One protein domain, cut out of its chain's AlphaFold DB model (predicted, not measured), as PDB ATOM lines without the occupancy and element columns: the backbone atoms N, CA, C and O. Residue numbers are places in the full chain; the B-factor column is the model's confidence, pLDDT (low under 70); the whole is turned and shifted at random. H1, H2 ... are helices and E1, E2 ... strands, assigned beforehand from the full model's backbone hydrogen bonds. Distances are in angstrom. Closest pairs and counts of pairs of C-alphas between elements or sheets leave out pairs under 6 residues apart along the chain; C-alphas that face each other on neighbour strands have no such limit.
ATOM      1  N   SER A   9      95.437 119.389 131.777       55.81
ATOM      2  CA  SER A   9      94.875 118.357 130.885       55.81
ATOM      3  C   SER A   9      95.752 117.112 130.864       55.81
ATOM      4  O   SER A   9      95.264 116.018 131.118       55.81
ATOM      5  N   VAL A  10      97.063 117.294 130.673       57.34
ATOM      6  CA  VAL A  10      98.018 116.193 130.499       57.34
ATOM      7  C   VAL A  10      98.128 115.360 131.772       57.34
ATOM      8  O   VAL A  10      98.061 114.139 131.706       57.34
ATOM      9  N   PHE A  11      98.213 115.990 132.948       55.34
ATOM     10  CA  PHE A  11      98.265 115.254 134.217       55.34
ATOM     11  C   PHE A  11      96.969 114.490 134.525       55.34
ATOM     12  O   PHE A  11      97.031 113.369 135.027       55.34
ATOM     13  N   VAL A  12      95.799 115.056 134.205       59.94
ATOM     14  CA  VAL A  12      94.506 114.370 134.378       59.94
ATOM     15  C   VAL A  12      94.358 113.223 133.378       59.94
ATOM     16  O   VAL A  12      93.900 112.147 133.751       59.94
ATOM     17  N   GLU A  13      94.779 113.417 132.131       58.53
ATOM     18  CA  GLU A  13      94.806 112.378 131.098       58.53
ATOM     19  C   GLU A  13      95.767 111.244 131.463       58.53
ATOM     20  O   GLU A  13      95.396 110.075 131.364       58.53
ATOM     21  N   LEU A  14      96.963 111.568 131.961       58.03
ATOM     22  CA  LEU A  14      97.961 110.593 132.393       58.03
ATOM     23  C   LEU A  14      97.478 109.810 133.620       58.03
ATOM     24  O   LEU A  14      97.568 108.584 133.635       58.03
ATOM     25  N   ALA A  15      96.892 110.489 134.611       59.91
ATOM     26  CA  ALA A  15      96.298 109.848 135.783       59.91
ATOM     27  C   ALA A  15      95.144 108.913 135.391       59.91
ATOM     28  O   ALA A  15      95.119 107.764 135.829       59.91
ATOM     29  N   ARG A  16      94.246 109.347 134.494       59.47
ATOM     30  CA  ARG A  16      93.154 108.515 133.957       59.47
ATOM     31  C   ARG A  16      93.675 107.336 133.129       59.47
ATOM     32  O   ARG A  16      93.126 106.241 133.214       59.47
ATOM     33  N   ALA A  17      94.747 107.517 132.357       60.34
ATOM     34  CA  ALA A  17      95.383 106.449 131.583       60.34
ATOM     35  C   ALA A  17      96.086 105.412 132.480       60.34
ATOM     36  O   ALA A  17      96.029 104.207 132.207       60.34
ATOM     37  N   MET A  18      96.717 105.861 133.569       59.97
ATOM     38  CA  MET A  18      97.296 104.992 134.595       59.97
ATOM     39  C   MET A  18      96.209 104.243 135.375       59.97
ATOM     40  O   MET A  18      96.305 103.025 135.523       59.97
ATOM     41  N   GLU A  19      95.143 104.935 135.794       59.84
ATOM     42  CA  GLU A  19      93.964 104.351 136.450       59.84
ATOM     43  C   GLU A  19      93.300 103.287 135.559       59.84
ATOM     44  O   GLU A  19      92.959 102.192 136.015       59.84
ATOM     45  N   ALA A  20      93.221 103.541 134.250       60.00
ATOM     46  CA  ALA A  20      92.715 102.594 133.263       60.00
ATOM     47  C   ALA A  20      93.713 101.476 132.879       60.00
ATOM     48  O   ALA A  20      93.349 100.597 132.092       60.00
ATOM     49  N   GLN A  21      94.934 101.464 133.434       71.50
ATOM     50  CA  GLN A  21      96.003 100.482 133.174       71.50
ATOM     51  C   GLN A  21      96.375 100.331 131.685       71.50
ATOM     52  O   GLN A  21      96.675  99.229 131.209       71.50
ATOM     53  N   VAL A  22      96.359 101.436 130.935       71.69
ATOM     54  CA  VAL A  22      96.494 101.455 129.467       71.69
ATOM     55  C   VAL A  22      97.736 100.715 128.931       71.69
ATOM     56  O   VAL A  22      97.560  99.929 127.998       71.69
ATOM     57  N   PRO A  23      98.957 100.851 129.497       76.12
ATOM     58  CA  PRO A  23     100.141 100.153 128.975       76.12
ATOM     59  C   PRO A  23     100.034  98.624 129.060       76.12
ATOM     60  O   PRO A  23     100.300  97.918 128.088       76.12
ATOM     61  N   ARG A  24      99.560  98.097 130.198       80.44
ATOM     62  CA  ARG A  24      99.341  96.651 130.389       80.44
ATOM     63  C   ARG A  24      98.284  96.111 129.427       80.44
ATOM     64  O   ARG A  24      98.427  95.009 128.905       80.44
ATOM     65  N   LYS A  25      97.227  96.888 129.184       84.62
ATOM     66  CA  LYS A  25      96.160  96.538 128.240       84.62
ATOM     67  C   LYS A  25      96.620  96.590 126.785       84.62
ATOM     68  O   LYS A  25      96.234  95.731 126.009       84.62
ATOM     69  N   ALA A  26      97.473  97.540 126.413       85.50
ATOM     70  CA  ALA A  26      98.050  97.591 125.072       85.50
ATOM     71  C   ALA A  26      98.944  96.372 124.786       85.50
ATOM     72  O   ALA A  26      98.804  95.749 123.736       85.50
ATOM     73  N   LEU A  27      99.790  95.980 125.747       87.69
ATOM     74  CA  LEU A  27     100.580  94.746 125.655       87.69
ATOM     75  C   LEU A  27      99.689  93.504 125.544       87.69
ATOM     76  O   LEU A  27      99.959  92.624 124.732       87.69
ATOM     77  N   ARG A  28      98.597  93.450 126.315       90.88
ATOM     78  CA  ARG A  28      97.603  92.373 126.216       90.88
ATOM     79  C   ARG A  28      96.959  92.311 124.838       90.88
ATOM     80  O   ARG A  28      96.861  91.225 124.285       90.88
ATOM     81  N   ASP A  29      96.529  93.444 124.294       93.00
ATOM     82  CA  ASP A  29      95.909  93.505 122.969       93.00
ATOM     83  C   ASP A  29      96.875  92.968 121.896       93.00
ATOM     84  O   ASP A  29      96.473  92.182 121.038       93.00
ATOM     85  N   ALA A  30      98.159  93.337 121.977       90.81
ATOM     86  CA  ALA A  30      99.196  92.833 121.077       90.81
ATOM     87  C   ALA A  30      99.422  91.319 121.240       90.81
ATOM     88  O   ALA A  30      99.426  90.586 120.252       90.81
ATOM     89  N   TRP A  31      99.542  90.839 122.483       91.88
ATOM     90  CA  TRP A  31      99.690  89.414 122.791       91.88
ATOM     91  C   TRP A  31      98.503  88.584 122.291       91.88
ATOM     92  O   TRP A  31      98.681  87.545 121.659       91.88
ATOM     93  N   ASN A  32      97.284  89.061 122.539       92.88
ATOM     94  CA  ASN A  32      96.059  88.416 122.090       92.88
ATOM     95  C   ASN A  32      96.031  88.282 120.568       92.88
ATOM     96  O   ASN A  32      95.731  87.203 120.069       92.88
ATOM     97  N   ARG A  33      96.377  89.347 119.836       93.88
ATOM     98  CA  ARG A  33      96.425  89.313 118.368       93.88
ATOM     99  C   ARG A  33      97.453  88.326 117.839       93.88
ATOM    100  O   ARG A  33      97.166  87.597 116.898       93.88
ATOM    101  N   TRP A  34      98.627  88.269 118.463       94.94
ATOM    102  CA  TRP A  34      99.641  87.282 118.104       94.94
ATOM    103  C   TRP A  34      99.154  85.844 118.349       94.94
ATOM    104  O   TRP A  34      99.351  84.974 117.507       94.94
ATOM    105  N   ARG A  35      98.473  85.589 119.475       93.75
ATOM    106  CA  ARG A  35      98.067  84.234 119.884       93.75
ATOM    107  C   ARG A  35      96.778  83.721 119.232       93.75
ATOM    108  O   ARG A  35      96.647  82.508 119.052       93.75
ATOM    109  N   TYR A  36      95.817  84.605 118.970       93.44
ATOM    110  CA  TYR A  36      94.462  84.260 118.517       93.44
ATOM    111  C   TYR A  36      94.098  84.871 117.159       93.44
ATOM    112  O   TYR A  36      92.989  84.661 116.679       93.44
ATOM    113  N   GLY A  37      95.018  85.604 116.531       92.44
ATOM    114  CA  GLY A  37      94.813  86.205 115.219       92.44
ATOM    115  C   GLY A  37      94.155  87.592 115.260       92.44
ATOM    116  O   GLY A  37      93.977  88.186 116.326       92.44
ATOM    117  N   PRO A  38      93.811  88.148 114.087       89.19
ATOM    118  CA  PRO A  38      93.330  89.526 113.959       89.19
ATOM    119  C   PRO A  38      92.027  89.795 114.726       89.19
ATOM    120  O   PRO A  38      91.851  90.897 115.245       89.19
ATOM    121  N   ASP A  39      91.170  88.781 114.872       88.75
ATOM    122  CA  ASP A  39      89.870  88.881 115.546       88.75
ATOM    123  C   ASP A  39      89.936  88.722 117.072       88.75
ATOM    124  O   ASP A  39      88.899  88.705 117.745       88.75
ATOM    125  N   ALA A  40      91.139  88.626 117.641       94.12
ATOM    126  CA  ALA A  40      91.327  88.473 119.075       94.12
ATOM    127  C   ALA A  40      90.634  89.593 119.883       94.12
ATOM    128  O   ALA A  40      90.560  90.740 119.430       94.12
ATOM    129  N   PRO A  41      90.129  89.295 121.094       96.06
ATOM    130  CA  PRO A  41      89.448  90.288 121.917       96.06
ATOM    131  C   PRO A  41      90.389  91.422 122.324       96.06
ATOM    132  O   PRO A  41      91.542  91.188 122.710       96.06
ATOM    133  N   LEU A  42      89.874  92.651 122.289       95.25
ATOM    134  CA  LEU A  42      90.601  93.835 122.726       95.25
ATOM    135  C   LEU A  42      90.150  94.266 124.126       95.25
ATOM    136  O   LEU A  42      88.995  94.133 124.532       95.25
ATOM    137  N   SER A  43      91.078  94.833 124.887       93.94
ATOM    138  CA  SER A  43      90.797  95.386 126.208       93.94
ATOM    139  C   SER A  43      89.868  96.595 126.103       93.94
ATOM    140  O   SER A  43      90.076  97.477 125.277       93.94
ATOM    141  N   ASP A  44      88.880  96.679 126.980       93.62
ATOM    142  CA  ASP A  44      87.823  97.694 126.997       93.62
ATOM    143  C   ASP A  44      87.017  97.786 125.684       93.62
ATOM    144  O   ASP A  44      86.379  98.801 125.439       93.62
ATOM    145  N   GLU A  45      87.039  96.766 124.821       94.88
ATOM    146  CA  GLU A  45      86.283  96.762 123.562       94.88
ATOM    147  C   GLU A  45      84.777  96.964 123.783       94.88
ATOM    148  O   GLU A  45      84.214  96.465 124.761       94.88
ATOM    149  N   CYS A  46      84.140  97.708 122.875       95.88
ATOM    150  CA  CYS A  46      82.691  97.861 122.860       95.88
ATOM    151  C   CYS A  46      82.060  96.639 122.194       95.88
ATOM    152  O   CYS A  46      82.417  96.292 121.071       95.88
ATOM    153  N   ILE A  47      81.101  96.033 122.881       96.88
ATOM    154  CA  ILE A  47      80.203  95.014 122.344       96.88
ATOM    155  C   ILE A  47      78.755  95.464 122.518       96.88
ATOM    156  O   ILE A  47      78.443  96.206 123.449       96.88
ATOM    157  N   TRP A  48      77.871  94.999 121.650       97.50
ATOM    158  CA  TRP A  48      76.442  95.261 121.696       97.50
ATOM    159  C   TRP A  48      75.707  94.038 122.231       97.50
ATOM    160  O   TRP A  48      75.948  92.912 121.801       97.50
ATOM    161  N   ILE A  49      74.841  94.260 123.217       96.81
ATOM    162  CA  ILE A  49      74.117  93.193 123.913       96.81
ATOM    163  C   ILE A  49      72.636  93.541 124.056       96.81
ATOM    164  O   ILE A  49      72.306  94.713 124.232       96.81
ATOM    165  N   ASP A  50      71.755  92.537 124.071       96.06
ATOM    166  CA  ASP A  50      70.397  92.707 124.605       96.06
ATOM    167  C   ASP A  50      70.472  92.681 126.143       96.06
ATOM    168  O   ASP A  50      70.811  91.640 126.723       96.06
ATOM    169  N   PRO A  51      70.163  93.789 126.844       95.38
ATOM    170  CA  PRO A  51      70.213  93.832 128.302       95.38
ATOM    171  C   PRO A  51      69.252  92.840 128.978       95.38
ATOM    172  O   PRO A  51      69.518  92.433 130.109       95.38
ATOM    173  N   ARG A  52      68.160  92.429 128.319       93.50
ATOM    174  CA  ARG A  52      67.202  91.432 128.835       93.50
ATOM    175  C   ARG A  52      67.682  89.998 128.610       93.50
ATOM    176  O   ARG A  52      67.324  89.115 129.387       93.50
ATOM    177  N   GLY A  53      68.526  89.777 127.599       94.44
ATOM    178  CA  GLY A  53      69.208  88.501 127.365       94.44
ATOM    179  C   GLY A  53      70.293  88.193 128.404       94.44
ATOM    180  O   GLY A  53      70.664  87.035 128.599       94.44
ATOM    181  N   VAL A  54      70.785  89.205 129.126       96.38
ATOM    182  CA  VAL A  54      71.751  89.021 130.216       96.38
ATOM    183  C   VAL A  54      71.025  88.635 131.504       96.38
ATOM    184  O   VAL A  54      70.585  89.488 132.272       96.38
ATOM    185  N   GLN A  55      70.925  87.330 131.755       95.81
ATOM    186  CA  GLN A  55      70.179  86.774 132.894       95.81
ATOM    187  C   GLN A  55      71.047  86.452 134.118       95.81
ATOM    188  O   GLN A  55      70.519  86.219 135.204       95.81
ATOM    189  N   PHE A  56      72.375  86.446 133.971       96.81
ATOM    190  CA  PHE A  56      73.300  85.973 135.000       96.81
ATOM    191  C   PHE A  56      74.360  87.011 135.366       96.81
ATOM    192  O   PHE A  56      74.880  87.731 134.513       96.81
ATOM    193  N   ALA A  57      74.710  87.052 136.650       95.62
ATOM    194  CA  ALA A  57      75.830  87.805 137.190       95.62
ATOM    195  C   ALA A  57      76.966  86.862 137.593       95.62
ATOM    196  O   ALA A  57      76.736  85.743 138.051       95.62
ATOM    197  N   TYR A  58      78.202  87.332 137.452       96.31
ATOM    198  CA  TYR A  58      79.383  86.580 137.844       96.31
ATOM    199  C   TYR A  58      79.476  86.433 139.370       96.31
ATOM    200  O   TYR A  58      79.492  87.433 140.091       96.31
ATOM    201  N   ALA A  59      79.585  85.193 139.848       94.12
ATOM    202  CA  ALA A  59      79.644  84.839 141.267       94.12
ATOM    203  C   ALA A  59      80.975  84.179 141.680       94.12
ATOM    204  O   ALA A  59      81.250  84.035 142.870       94.12
ATOM    205  N   GLY A  60      81.851  83.854 140.723       89.62
ATOM    206  CA  GLY A  60      83.168  83.249 140.967       89.62
ATOM    207  C   GLY A  60      84.220  84.176 141.588       89.62
ATOM    208  O   GLY A  60      85.376  83.793 141.714       89.62
ATOM    209  N   GLY A  61      83.856  85.388 142.017       83.56
ATOM    210  CA  GLY A  61      84.813  86.410 142.453       83.56
ATOM    211  C   GLY A  61      85.702  86.031 143.647       83.56
ATOM    212  O   GLY A  61      86.734  86.670 143.836       83.56
ATOM    213  N   LYS A  62      85.324  85.012 144.439       83.75
ATOM    214  CA  LYS A  62      86.153  84.471 145.533       83.75
ATOM    215  C   LYS A  62      87.298  83.587 145.028       83.75
ATOM    216  O   LYS A  62      88.372  83.629 145.613       83.75
ATOM    217  N   SER A  63      87.067  82.795 143.980       88.25
ATOM    218  CA  SER A  63      88.073  81.899 143.398       88.25
ATOM    219  C   SER A  63      88.871  82.589 142.296       88.25
ATOM    220  O   SER A  63      90.092  82.473 142.251       88.25
ATOM    221  N   LEU A  64      88.196  83.352 141.434       92.38
ATOM    222  CA  LEU A  64      88.813  84.096 140.347       92.38
ATOM    223  C   LEU A  64      88.167  85.487 140.227       92.38
ATOM    224  O   LEU A  64      87.089  85.636 139.659       92.38
ATOM    225  N   PRO A  65      88.790  86.556 140.745       92.44
ATOM    226  CA  PRO A  65      88.212  87.891 140.667       92.44
ATOM    227  C   PRO A  65      88.309  88.456 139.242       92.44
ATOM    228  O   PRO A  65      89.309  89.067 138.871       92.44
ATOM    229  N   LEU A  66      87.241  88.311 138.455       94.06
ATOM    230  CA  LEU A  66      87.127  88.918 137.128       94.06
ATOM    231  C   LEU A  66      86.568  90.344 137.222       94.06
ATOM    232  O   LEU A  66      85.406  90.574 137.561       94.06
ATOM    233  N   ARG A  67      87.427  91.327 136.935       91.88
ATOM    234  CA  ARG A  67      87.137  92.768 137.013       91.88
ATOM    235  C   ARG A  67      87.426  93.456 135.676       91.88
ATOM    236  O   ARG A  67      87.872  92.835 134.716       91.88
ATOM    237  N   ARG A  68      87.237  94.780 135.612       91.00
ATOM    238  CA  ARG A  68      87.582  95.595 134.423       91.00
ATOM    239  C   ARG A  68      89.049  95.460 134.001       91.00
ATOM    240  O   ARG A  68      89.359  95.581 132.822       91.00
ATOM    241  N   SER A  69      89.956  95.181 134.935       90.75
ATOM    242  CA  SER A  69      91.365  94.891 134.639       90.75
ATOM    243  C   SER A  69      91.550  93.650 133.763       90.75
ATOM    244  O   SER A  69      92.535  93.586 133.029       90.75
ATOM    245  N   ASN A  70      90.609  92.701 133.797       94.12
ATOM    246  CA  ASN A  70      90.607  91.457 133.019       94.12
ATOM    247  C   ASN A  70      89.902  91.593 131.662       94.12
ATOM    248  O   ASN A  70      89.793  90.627 130.916       94.12
ATOM    249  N   SER A  71      89.414  92.789 131.336       95.25
ATOM    250  CA  SER A  71      88.790  93.085 130.051       95.25
ATOM    251  C   SER A  71      89.699  92.690 128.881       95.25
ATOM    252  O   SER A  71      90.891  93.014 128.880       95.25
ATOM    253  N   GLY A  72      89.143  91.947 127.923       95.50
ATOM    254  CA  GLY A  72      89.854  91.408 126.766       95.50
ATOM    255  C   GLY A  72      90.707  90.167 127.047       95.50
ATOM    256  O   GLY A  72      91.329  89.655 126.128       95.50
ATOM    257  N   GLN A  73      90.792  89.649 128.279       96.50
ATOM    258  CA  GLN A  73      91.546  88.413 128.529       96.50
ATOM    259  C   GLN A  73      90.789  87.181 128.031       96.50
ATOM    260  O   GLN A  73      89.597  87.039 128.294       96.50
ATOM    261  N   VAL A  74      91.508  86.264 127.381       97.44
ATOM    262  CA  VAL A  74      91.006  84.922 127.070       97.44
ATOM    263  C   VAL A  74      91.382  83.992 128.218       97.44
ATOM    264  O   VAL A  74      92.569  83.780 128.465       97.44
ATOM    265  N   ILE A  75      90.390  83.483 128.946       96.94
ATOM    266  CA  ILE A  75      90.599  82.711 130.178       96.94
ATOM    267  C   ILE A  75      89.939  81.333 130.021       96.94
ATOM    268  O   ILE A  75      88.723  81.281 129.826       96.94
ATOM    269  N   PRO A  76      90.700  80.222 130.077       96.62
ATOM    270  CA  PRO A  76      90.140  78.871 130.052       96.62
ATOM    271  C   PRO A  76      89.586  78.450 131.425       96.62
ATOM    272  O   PRO A  76      89.796  79.127 132.432       96.62
ATOM    273  N   GLY A  77      88.938  77.286 131.465       95.81
ATOM    274  CA  GLY A  77      88.446  76.659 132.694       95.81
ATOM    275  C   GLY A  77      87.023  77.074 133.058       95.81
ATOM    276  O   GLY A  77      86.354  77.783 132.315       95.81
ATOM    277  N   ASP A  78      86.565  76.639 134.232       96.94
ATOM    278  CA  ASP A  78      85.142  76.653 134.597       96.94
ATOM    279  C   ASP A  78      84.639  77.928 135.282       96.94
ATOM    280  O   ASP A  78      83.622  77.924 135.977       96.94
ATOM    281  N   TRP A  79      85.337  79.047 135.089       96.69
ATOM    282  CA  TRP A  79      84.949  80.312 135.712       96.69
ATOM    283  C   TRP A  79      83.541  80.748 135.287       96.69
ATOM    284  O   TRP A  79      82.805  81.303 136.097       96.69
ATOM    285  N   ASP A  80      83.143  80.475 134.047       97.38
ATOM    286  CA  ASP A  80      81.857  80.862 133.467       97.38
ATOM    287  C   ASP A  80      80.658  80.097 134.050       97.38
ATOM    288  O   ASP A  80      79.521  80.537 133.885       97.38
ATOM    289  N   LEU A  81      80.896  79.000 134.778       96.44
ATOM    290  CA  LEU A  81      79.851  78.249 135.484       96.44
ATOM    291  C   LEU A  81      79.499  78.871 136.841       96.44
ATOM    292  O   LEU A  81      78.398  78.673 137.353       96.44
ATOM    293  N   ALA A  82      80.416  79.642 137.433       95.75
ATOM    294  CA  ALA A  82      80.215  80.289 138.723       95.75
ATOM    295  C   ALA A  82      79.376  81.568 138.567       95.75
ATOM    296  O   ALA A  82      79.894  82.691 138.601       95.75
ATOM    297  N   VAL A  83      78.065  81.394 138.396       96.56
ATOM    298  CA  VAL A  83      77.099  82.472 138.156       96.56
ATOM    299  C   VAL A  83      75.903  82.412 139.101       96.56
ATOM    300  O   VAL A  83      75.550  81.358 139.620       96.56
ATOM    301  N   THR A  84      75.246  83.553 139.295       95.75
ATOM    302  CA  THR A  84      73.945  83.647 139.974       95.75
ATOM    303  C   THR A  84      72.937  84.361 139.081       95.75
ATOM    304  O   THR A  84      73.333  85.287 138.363       95.75
ATOM    305  N   PRO A  85      71.643  84.005 139.128       96.12
ATOM    306  CA  PRO A  85      70.606  84.769 138.443       96.12
ATOM    307  C   PRO A  85      70.645  86.250 138.840       96.12
ATOM    308  O   PRO A  85      70.886  86.589 140.004       96.12
ATOM    309  N   ILE A  86      70.422  87.140 137.876       92.81
ATOM    310  CA  ILE A  86      70.258  88.567 138.151       92.81
ATOM    311  C   ILE A  86      68.875  88.772 138.751       92.81
ATOM    312  O   ILE A  86      67.857  88.653 138.077       92.81
ATOM    313  N   VAL A  87      68.868  89.124 140.028       89.94
ATOM    314  CA  VAL A  87      67.691  89.625 140.736       89.94
ATOM    315  C   VAL A  87      67.705  91.152 140.739       89.94
ATOM    316  O   VAL A  87      68.776  91.764 140.645       89.94
ATOM    317  N   GLU A  88      66.529  91.772 140.858       85.50
ATOM    318  CA  GLU A  88      66.432  93.227 140.987       85.50
ATOM    319  C   GLU A  88      67.274  93.710 142.174       85.50
ATOM    320  O   GLU A  88      67.073  93.330 143.328       85.50
ATOM    321  N   SER A  89      68.248  94.570 141.886       89.94
ATOM    322  CA  SER A  89      69.055  95.204 142.929       89.94
ATOM    323  C   SER A  89      68.306  96.380 143.559       89.94
ATOM    324  O   SER A  89      67.456  96.987 142.916       89.94
ATOM    325  N   PRO A 154      77.566 104.372 122.922       89.44
ATOM    326  CA  PRO A 154      78.883 103.909 123.329       89.44
ATOM    327  C   PRO A 154      79.730 105.089 123.794       89.44
ATOM    328  O   PRO A 154      79.497 106.242 123.431       89.44
ATOM    329  N   ARG A 155      80.743 104.808 124.606       85.69
ATOM    330  CA  ARG A 155      81.616 105.840 125.178       85.69
ATOM    331  C   ARG A 155      82.439 106.585 124.141       85.69
ATOM    332  O   ARG A 155      82.793 107.730 124.394       85.69
ATOM    333  N   ILE A 156      82.694 105.985 122.981       83.31
ATOM    334  CA  ILE A 156      83.376 106.672 121.876       83.31
ATOM    335  C   ILE A 156      82.602 107.905 121.380       83.31
ATOM    336  O   ILE A 156      83.217 108.851 120.902       83.31
ATOM    337  N   ASP A 157      81.281 107.936 121.578       82.56
ATOM    338  CA  ASP A 157      80.424 109.071 121.215       82.56
ATOM    339  C   ASP A 157      80.337 110.120 122.336       82.56
ATOM    340  O   ASP A 157      79.651 111.136 122.197       82.56
ATOM    341  N   THR A 158      80.976 109.866 123.481       74.25
ATOM    342  CA  THR A 158      80.973 110.780 124.623       74.25
ATOM    343  C   THR A 158      82.284 111.564 124.679       74.25
ATOM    344  O   THR A 158      83.344 110.998 124.427       74.25
ATOM    345  N   PRO A 159      82.250 112.857 125.044       63.84
ATOM    346  CA  PRO A 159      83.447 113.704 125.099       63.84
ATOM    347  C   PRO A 159      84.433 113.309 126.213       63.84
ATOM    348  O   PRO A 159      85.526 113.869 126.300       63.84
ATOM    349  N   ASP A 160      84.066 112.360 127.076       64.19
ATOM    350  CA  ASP A 160      84.951 111.865 128.116       64.19
ATOM    351  C   ASP A 160      86.033 110.964 127.504       64.19
ATOM    352  O   ASP A 160      85.742 109.888 126.982       64.19
ATOM    353  N   TYR A 161      87.300 111.375 127.609       59.69
ATOM    354  CA  TYR A 161      88.435 110.610 127.085       59.69
ATOM    355  C   TYR A 161      88.666 109.320 127.891       59.69
ATOM    356  O   TYR A 161      89.463 109.266 128.831       59.69
ATOM    357  N   TYR A 162      87.939 108.268 127.526       71.19
ATOM    358  CA  TYR A 162      88.118 106.908 128.011       71.19
ATOM    359  C   TYR A 162      88.579 106.007 126.862       71.19
ATOM    360  O   TYR A 162      88.150 106.152 125.719       71.19
ATOM    361  N   ARG A 163      89.459 105.038 127.155       80.12
ATOM    362  CA  ARG A 163      89.864 104.037 126.158       80.12
ATOM    363  C   ARG A 163      88.657 103.157 125.824       80.12
ATOM    364  O   ARG A 163      88.243 102.362 126.666       80.12
ATOM    365  N   ARG A 164      88.158 103.253 124.587       88.69
ATOM    366  CA  ARG A 164      87.048 102.427 124.074       88.69
ATOM    367  C   ARG A 164      85.836 102.493 125.029       88.69
ATOM    368  O   ARG A 164      85.434 103.581 125.418       88.69
ATOM    369  N   GLU A 165      85.288 101.358 125.457       93.06
ATOM    370  CA  GLU A 165      84.109 101.263 126.328       93.06
ATOM    371  C   GLU A 165      84.464 101.205 127.826       93.06
ATOM    372  O   GLU A 165      83.684 100.732 128.659       93.06
ATOM    373  N   HIS A 166      85.650 101.686 128.217       90.88
ATOM    374  CA  HIS A 166      86.085 101.647 129.612       90.88
ATOM    375  C   HIS A 166      85.095 102.354 130.542       90.88
ATOM    376  O   HIS A 166      84.874 103.553 130.432       90.88
ATOM    377  N   GLY A 167      84.533 101.623 131.507       88.06
ATOM    378  CA  GLY A 167      83.534 102.150 132.439       88.06
ATOM    379  C   GLY A 167      82.081 101.890 132.017       88.06
ATOM    380  O   GLY A 167      81.170 102.283 132.750       88.06
ATOM    381  N   GLY A 168      81.849 101.222 130.883       92.38
ATOM    382  CA  GLY A 168      80.537 100.735 130.439       92.38
ATOM    383  C   GLY A 168      79.996  99.576 131.288       92.38
ATOM    384  O   GLY A 168      80.582  99.208 132.314       92.38
ATOM    385  N   VAL A 169      78.865  98.989 130.886       95.00
ATOM    386  CA  VAL A 169      78.329  97.766 131.519       95.00
ATOM    387  C   VAL A 169      79.303  96.621 131.251       95.00
ATOM    388  O   VAL A 169      79.538  96.293 130.100       95.00
ATOM    389  N   LEU A 170      79.923  96.051 132.287       96.62
ATOM    390  CA  LEU A 170      80.936  95.006 132.111       96.62
ATOM    391  C   LEU A 170      80.270  93.643 131.899       96.62
ATOM    392  O   LEU A 170      79.482  93.215 132.746       96.62
ATOM    393  N   VAL A 171      80.625  92.954 130.815       97.75
ATOM    394  CA  VAL A 171      80.029  91.662 130.440       97.75
ATOM    395  C   VAL A 171      81.115  90.670 130.039       97.75
ATOM    396  O   VAL A 171      81.919  90.940 129.153       97.75
ATOM    397  N   HIS A 172      81.164  89.524 130.710       98.00
ATOM    398  CA  HIS A 172      81.996  88.383 130.336       98.00
ATOM    399  C   HIS A 172      81.261  87.490 129.333       98.00
ATOM    400  O   HIS A 172      80.030  87.457 129.329       98.00
ATOM    401  N   VAL A 173      82.015  86.756 128.515       98.38
ATOM    402  CA  VAL A 173      81.471  85.820 127.520       98.38
ATOM    403  C   VAL A 173      81.880  84.399 127.907       98.38
ATOM    404  O   VAL A 173      83.066  84.061 127.849       98.38
ATOM    405  N   GLY A 174      80.908  83.600 128.355       98.19
ATOM    406  CA  GLY A 174      81.085  82.202 128.763       98.19
ATOM    407  C   GLY A 174      81.276  81.251 127.582       98.19
ATOM    408  O   GLY A 174      81.170  81.668 126.431       98.19
ATOM    409  N   ARG A 175      81.574  79.973 127.846       98.25
ATOM    410  CA  ARG A 175      81.983  78.987 126.823       98.25
ATOM    411  C   ARG A 175      80.965  78.762 125.708       98.25
ATOM    412  O   ARG A 175      81.361  78.466 124.587       98.25
ATOM    413  N   ASP A 176      79.689  78.901 126.037       96.88
ATOM    414  CA  ASP A 176      78.513  78.721 125.184       96.88
ATOM    415  C   ASP A 176      78.050  80.044 124.546       96.88
ATOM    416  O   ASP A 176      76.976  80.113 123.958       96.88
ATOM    417  N   GLY A 177      78.835  81.118 124.690       97.00
ATOM    418  CA  GLY A 177      78.464  82.463 124.259       97.00
ATOM    419  C   GLY A 177      77.551  83.203 125.240       97.00
ATOM    420  O   GLY A 177      77.188  84.350 124.979       97.00
ATOM    421  N   ARG A 178      77.210  82.604 126.391       97.56
ATOM    422  CA  ARG A 178      76.393  83.253 127.419       97.56
ATOM    423  C   ARG A 178      77.044  84.531 127.919       97.56
ATOM    424  O   ARG A 178      78.216  84.563 128.298       97.56
ATOM    425  N   LEU A 179      76.235  85.576 127.990       98.06
ATOM    426  CA  LEU A 179      76.632  86.869 128.520       98.06
ATOM    427  C   LEU A 179      76.462  86.884 130.039       98.06
ATOM    428  O   LEU A 179      75.374  86.647 130.563       98.06
ATOM    429  N   ILE A 180      77.549  87.176 130.750       97.94
ATOM    430  CA  ILE A 180      77.596  87.163 132.213       97.94
ATOM    431  C   ILE A 180      77.955  88.563 132.700       97.94
ATOM    432  O   ILE A 180      79.067  89.056 132.499       97.94
ATOM    433  N   ARG A 181      77.016  89.221 133.373       96.06
ATOM    434  CA  ARG A 181      77.209  90.574 133.890       96.06
ATOM    435  C   ARG A 181      78.241  90.576 135.017       96.06
ATOM    436  O   ARG A 181      78.174  89.767 135.939       96.06
ATOM    437  N   SER A 182      79.139  91.550 135.014       91.00
ATOM    438  CA  SER A 182      80.096  91.773 136.100       91.00
ATOM    439  C   SER A 182      80.013  93.212 136.620       91.00
ATOM    440  O   SER A 182      79.240  94.042 136.131       91.00
ATOM    441  N   GLY A 183      80.707  93.501 137.719       79.06
ATOM    442  CA  GLY A 183      80.597  94.764 138.457       79.06
ATOM    443  C   GLY A 183      80.764  96.022 137.586       79.06
ATOM    444  O   GLY A 183      81.564  96.055 136.656       79.06
ATOM    445  N   GLY A 184      80.033  97.087 137.935       79.75
ATOM    446  CA  GLY A 184      80.087  98.396 137.270       79.75
ATOM    447  C   GLY A 184      78.854  98.762 136.429       79.75
ATOM    448  O   GLY A 184      78.169  97.898 135.894       79.75
ATOM    449  N   ALA A 185      78.566 100.070 136.357       86.69
ATOM    450  CA  ALA A 185      77.476 100.674 135.574       86.69
ATOM    451  C   ALA A 185      76.053 100.125 135.851       86.69
ATOM    452  O   ALA A 185      75.233 100.061 134.937       86.69
ATOM    453  N   MET A 186      75.730  99.796 137.115       89.94
ATOM    454  CA  MET A 186      74.400  99.268 137.495       89.94
ATOM    455  C   MET A 186      73.247 100.160 137.034       89.94
ATOM    456  O   MET A 186      72.243  99.642 136.572       89.94
ATOM    457  N   HIS A 187      73.381 101.485 137.156       91.75
ATOM    458  CA  HIS A 187      72.313 102.400 136.750       91.75
ATOM    459  C   HIS A 187      72.073 102.360 135.239       91.75
ATOM    460  O   HIS A 187      70.927 102.273 134.827       91.75
ATOM    461  N   ARG A 188      73.134 102.339 134.412       93.62
ATOM    462  CA  ARG A 188      72.989 102.199 132.949       93.62
ATOM    463  C   ARG A 188      72.290 100.887 132.592       93.62
ATOM    464  O   ARG A 188      71.413 100.885 131.741       93.62
ATOM    465  N   PHE A 189      72.650  99.795 133.265       95.12
ATOM    466  CA  PHE A 189      72.016  98.496 133.047       95.12
ATOM    467  C   PHE A 189      70.544  98.474 133.496       95.12
ATOM    468  O   PHE A 189      69.697  97.996 132.752       95.12
ATOM    469  N   ALA A 190      70.223  99.045 134.660       94.69
ATOM    470  CA  ALA A 190      68.847  99.158 135.146       94.69
ATOM    471  C   ALA A 190      67.977 100.015 134.212       94.69
ATOM    472  O   ALA A 190      66.913  99.569 133.803       94.69
ATOM    473  N   VAL A 191      68.456 101.199 133.808       95.56
ATOM    474  CA  VAL A 191      67.770 102.067 132.831       95.56
ATOM    475  C   VAL A 191      67.492 101.303 131.535       95.56
ATOM    476  O   VAL A 191      66.368 101.315 131.048       95.56
ATOM    477  N   ALA A 192      68.488 100.584 131.012       95.88
ATOM    478  CA  ALA A 192      68.337  99.804 129.790       95.88
ATOM    479  C   ALA A 192      67.269  98.704 129.893       95.88
ATOM    480  O   ALA A 192      66.486  98.527 128.961       95.88
ATOM    481  N   ARG A 193      67.229  97.977 131.018       95.44
ATOM    482  CA  ARG A 193      66.225  96.932 131.262       95.44
ATOM    483  C   ARG A 193      64.823  97.510 131.428       95.44
ATOM    484  O   ARG A 193      63.898  96.992 130.814       95.44
ATOM    485  N   LEU A 194      64.678  98.579 132.213       95.62
ATOM    486  CA  LEU A 194      63.389  99.228 132.476       95.62
ATOM    487  C   LEU A 194      62.782  99.853 131.215       95.62
ATOM    488  O   LEU A 194      61.574  99.782 131.024       95.62
ATOM    489  N   LEU A 195      63.613 100.417 130.333       96.69
ATOM    490  CA  LEU A 195      63.184 100.923 129.024       96.69
ATOM    491  C   LEU A 195      63.012  99.822 127.967       96.69
ATOM    492  O   LEU A 195      62.632 100.128 126.841       96.69
ATOM    493  N   ALA A 196      63.321  98.563 128.297       95.88
ATOM    494  CA  ALA A 196      63.325  97.437 127.366       95.88
ATOM    495  C   ALA A 196      64.113  97.717 126.069       95.88
ATOM    496  O   ALA A 196      63.689  97.325 124.981       95.88
ATOM    497  N   LEU A 197      65.268  98.390 126.186       96.00
ATOM    498  CA  LEU A 197      66.110  98.700 125.030       96.00
ATOM    499  C   LEU A 197      66.543  97.398 124.337       96.00
ATOM    500  O   LEU A 197      66.997  96.482 125.026       96.00
ATOM    501  N   PRO A 198      66.450  97.306 122.996       94.38
ATOM    502  CA  PRO A 198      66.774  96.073 122.281       94.38
ATOM    503  C   PRO A 198      68.274  95.772 122.315       94.38
ATOM    504  O   PRO A 198      68.666  94.614 122.388       94.38
ATOM    505  N   HIS A 199      69.105  96.818 122.299       95.31
ATOM    506  CA  HIS A 199      70.555  96.704 122.338       95.31
ATOM    507  C   HIS A 199      71.166  97.842 123.150       95.31
ATOM    508  O   HIS A 199      70.688  98.978 123.105       95.31
ATOM    509  N   ILE A 200      72.253  97.547 123.861       96.00
ATOM    510  CA  ILE A 200      73.081  98.548 124.529       96.00
ATOM    511  C   ILE A 200      74.571  98.279 124.305       96.00
ATOM    512  O   ILE A 200      74.974  97.117 124.207       96.00
ATOM    513  N   PRO A 201      75.404  99.330 124.307       95.94
ATOM    514  CA  PRO A 201      76.846  99.186 124.344       95.94
ATOM    515  C   PRO A 201      77.288  98.717 125.733       95.94
ATOM    516  O   PRO A 201      76.860  99.232 126.777       95.94
ATOM    517  N   ALA A 202      78.176  97.735 125.739       96.50
ATOM    518  CA  ALA A 202      78.762  97.120 126.911       96.50
ATOM    519  C   ALA A 202      80.274  96.967 126.734       96.50
ATOM    520  O   ALA A 202      80.798  96.811 125.633       96.50
ATOM    521  N   GLN A 203      80.985  97.004 127.855       96.56
ATOM    522  CA  GLN A 203      82.413  96.755 127.896       96.56
ATOM    523  C   GLN A 203      82.661  95.246 127.905       96.56
ATOM    524  O   GLN A 203      82.254  94.556 128.848       96.56
ATOM    525  N   LEU A 204      83.415  94.758 126.920       97.50
ATOM    526  CA  LEU A 204      83.877  93.376 126.881       97.50
ATOM    527  C   LEU A 204      84.724  93.058 128.118       97.50
ATOM    528  O   LEU A 204      85.660  93.775 128.466       97.50
ATOM    529  N   GLY A 205      84.406  91.975 128.808       97.06
ATOM    530  CA  GLY A 205      85.149  91.466 129.951       97.06
ATOM    531  C   GLY A 205      86.115  90.344 129.558       97.06
ATOM    532  O   GLY A 205      86.758  90.424 128.515       97.06
ATOM    533  N   ALA A 206      86.252  89.322 130.407       97.31
ATOM    534  CA  ALA A 206      86.928  88.082 130.042       97.31
ATOM    535  C   ALA A 206      86.097  87.273 129.033       97.31
ATOM    536  O   ALA A 206      84.864  87.321 129.051       97.31
ATOM    537  N   VAL A 207      86.790  86.525 128.180       98.31
ATOM    538  CA  VAL A 207      86.211  85.700 127.116       98.31
ATOM    539  C   VAL A 207      86.696  84.268 127.286       98.31
ATOM    540  O   VAL A 207      87.891  84.025 127.455       98.31
ATOM    541  N   HIS A 208      85.781  83.307 127.240       98.38
ATOM    542  CA  HIS A 208      86.153  81.901 127.252       98.38
ATOM    543  C   HIS A 208      86.707  81.505 125.867       98.38
ATOM    544  O   HIS A 208      86.116  81.881 124.851       98.38
ATOM    545  N   PRO A 209      87.802  80.727 125.770       97.75
ATOM    546  CA  PRO A 209      88.408  80.367 124.485       97.75
ATOM    547  C   PRO A 209      87.442  79.659 123.527       97.75
ATOM    548  O   PRO A 209      87.497  79.908 122.328       97.75
ATOM    549  N   ALA A 210      86.522  78.834 124.040       97.88
ATOM    550  CA  ALA A 210      85.497  78.183 123.215       97.88
ATOM    551  C   ALA A 210      84.561  79.190 122.517       97.88
ATOM    552  O   ALA A 210      84.257  79.023 121.342       97.88
ATOM    553  N   ALA A 211      84.177  80.276 123.196       97.38
ATOM    554  CA  ALA A 211      83.338  81.319 122.605       97.38
ATOM    555  C   ALA A 211      84.078  82.102 121.519       97.38
ATOM    556  O   ALA A 211      83.498  82.477 120.503       97.38
ATOM    557  N   LEU A 212      85.376  82.331 121.737       95.75
ATOM    558  CA  LEU A 212      86.238  82.951 120.741       95.75
ATOM    559  C   LEU A 212      86.366  82.061 119.498       95.75
ATOM    560  O   LEU A 212      86.173  82.548 118.390       95.75
ATOM    561  N   ALA A 213      86.625  80.763 119.683       95.62
ATOM    562  CA  ALA A 213      86.714  79.794 118.591       95.62
ATOM    563  C   ALA A 213      85.391  79.644 117.822       95.62
ATOM    564  O   ALA A 213      85.403  79.482 116.608       95.62
ATOM    565  N   ALA A 214      84.254  79.753 118.514       96.19
ATOM    566  CA  ALA A 214      82.922  79.737 117.913       96.19
ATOM    567  C   ALA A 214      82.531  81.062 117.223       96.19
ATOM    568  O   ALA A 214      81.422  81.178 116.712       96.19
ATOM    569  N   GLY A 215      83.401  82.080 117.223       95.69
ATOM    570  CA  GLY A 215      83.138  83.350 116.544       95.69
ATOM    571  C   GLY A 215      82.084  84.233 117.219       95.69
ATOM    572  O   GLY A 215      81.616  85.186 116.600       95.69
ATOM    573  N   VAL A 216      81.734  83.987 118.490       96.56
ATOM    574  CA  VAL A 216      80.677  84.729 119.217       96.56
ATOM    575  C   VAL A 216      80.913  86.245 119.195       96.56
ATOM    576  O   VAL A 216      79.971  87.031 119.096       96.56
ATOM    577  N   LEU A 217      82.178  86.675 119.250       96.12
ATOM    578  CA  LEU A 217      82.521  88.098 119.223       96.12
ATOM    579  C   LEU A 217      82.174  88.782 117.897       96.12
ATOM    580  O   LEU A 217      81.952  89.987 117.915       96.12
ATOM    581  N   HIS A 218      82.110  88.062 116.772       94.75
ATOM    582  CA  HIS A 218      81.751  88.663 115.486       94.75
ATOM    583  C   HIS A 218      80.360  89.296 115.556       94.75
ATOM    584  O   HIS A 218      80.208  90.474 115.244       94.75
ATOM    585  N   THR A 219      79.380  88.556 116.075       93.94
ATOM    586  CA  THR A 219      78.011  89.046 116.270       93.94
ATOM    587  C   THR A 219      77.961  90.176 117.295       93.94
ATOM    588  O   THR A 219      77.363  91.214 117.043       93.94
ATOM    589  N   LEU A 220      78.644  90.021 118.433       96.25
ATOM    590  CA  LEU A 220      78.630  91.027 119.503       96.25
ATOM    591  C   LEU A 220      79.308  92.351 119.114       96.25
ATOM    592  O   LEU A 220      79.090  93.363 119.772       96.25
ATOM    593  N   ARG A 221      80.143  92.371 118.072       95.56
ATOM    594  CA  ARG A 221      80.785  93.588 117.549       95.56
ATOM    595  C   ARG A 221      79.901  94.368 116.580       95.56
ATOM    596  O   ARG A 221      80.219  95.519 116.289       95.56
ATOM    597  N   GLN A 222      78.829  93.765 116.067       93.00
ATOM    598  CA  GLN A 222      77.957  94.415 115.096       93.00
ATOM    599  C   GLN A 222      77.196  95.553 115.772       93.00
ATOM    600  O   GLN A 222      76.433  95.343 116.713       93.00
ATOM    601  N   ASP A 223      77.434  96.773 115.295       88.75
ATOM    602  CA  ASP A 223      76.702  97.942 115.756       88.75
ATOM    603  C   ASP A 223      75.291  97.916 115.157       88.75
ATOM    604  O   ASP A 223      75.153  98.031 113.933       88.75
ATOM    605  N   PRO A 224      74.234  97.791 115.979       86.12
ATOM    606  CA  PRO A 224      72.864  97.724 115.488       86.12
ATOM    607  C   PRO A 224      72.446  99.010 114.766       86.12
ATOM    608  O   PRO A 224      71.506  98.984 113.977       86.12
ATOM    609  N   ARG A 225      73.149 100.130 114.982       79.19
ATOM    610  CA  ARG A 225      72.902 101.395 114.277       79.19
ATOM    611  C   ARG A 225      73.309 101.327 112.806       79.19
ATOM    612  O   ARG A 225      72.710 102.022 111.997       79.19
ATOM    613  N   ASN A 226      74.273 100.474 112.455       76.25
ATOM    614  CA  ASN A 226      74.744 100.312 111.076       76.25
ATOM    615  C   ASN A 226      73.841  99.387 110.242       76.25
ATOM    616  O   ASN A 226      73.962  99.361 109.025       76.25
ATOM    617  N   ALA A 227      72.957  98.613 110.881       63.44
ATOM    618  CA  ALA A 227      71.975  97.766 110.200       63.44
ATOM    619  C   ALA A 227      70.680  98.521 109.837       63.44
ATOM    620  O   ALA A 227      69.832  97.980 109.133       63.44
TER     621      ALA A 227
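This is residues 9 to 89 and 154 to 227 of the 229 residues of an uncharacterized protein of Roseivivax lentus (UniProt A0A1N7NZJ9). A strongly twisted sheet of six strands makes the core, with H4 on one face and the short H6 on the opposite face. H1 and H2 form a helical arm off to one side of this body, and H7 ends the printed part away from the core. The printed part has 155 residues with seven named helices and six named strands, in the order H1 H2 E1 E2 H3 E3 E4 E5 H4 E6 H5 H6 H7; the class is mixed, helices and strands. The mixed sheet runs E1 E6 E4 E5 E2 E3. The whole is compact, with a radius of gyration of the C-alphas of 15.1 A and spans of 42 by 38 by 36 A.

H1, residues 9 to 19, and H2, residues 22 to 36, meet only through their link, and neither is on the sheet. E1, residues 46 to 49, is an edge strand, antiparallel to E6, residues 200 to 207, with N 47 and O 202 2.9 A apart. E6 bends by 56 degrees at residue 203 and is parallel to E4, residues 169 to 173, with N 205 and O 171 2.7 A apart. E4 forms a hairpin with E5, residues 179 to 181, where N 172 and O 180 are 2.8 A apart. E5 is parallel to E2, residues 56 to 58, with N 181 and O 56 2.8 A apart. E2 is antiparallel to the other edge strand, E3, residues 83 to 85, with N 57 and O 84 2.8 A apart. H3, residues 78 to 81, only grazes the sheet with residues 79 to 81. H4, residues 186 to 194, is on the sheet at a height of 8.7 A, only just over none of the strands; its closest C-alpha pair with E4 is Phe 189 and Val 169, 6.5 A apart. H6, residues 216 to 220, is on the opposite face at a height of 7.8 A. H5, residues 209 to 213, and H7, residues 224 to 227, are only just not on the sheet, with 4 pairs of C-alphas within 10 A each. Every O i to N i+4 pair is within hydrogen-bond range in H1, H2, H4, H5 and H6; H3 and H7 are too short for one.

H1 begins at C-alpha 9, (94.875, 118.357, 130.885), and is 15.1 A long. H2 is 20.5 A, H4 12.1 A, E4 13.0 A and E6 18.6 A; E6 begins at C-alpha 200, (73.081, 98.548, 124.529). H7 ends at C-alpha 227, (71.975, 97.766, 110.200).

The C-alphas of Ser 9 and Asp 176 are the two farthest apart, at 43.3 A. Residues 90 to 153 are not printed, and C-alphas 89 and 154 are 23.6 A apart across the cut. The link from E2 to H3, 19 residues, is long. The mean pLDDT of the printed part is 89.1; it is under 70 at residues 9 to 20, 159 to 161 and 227.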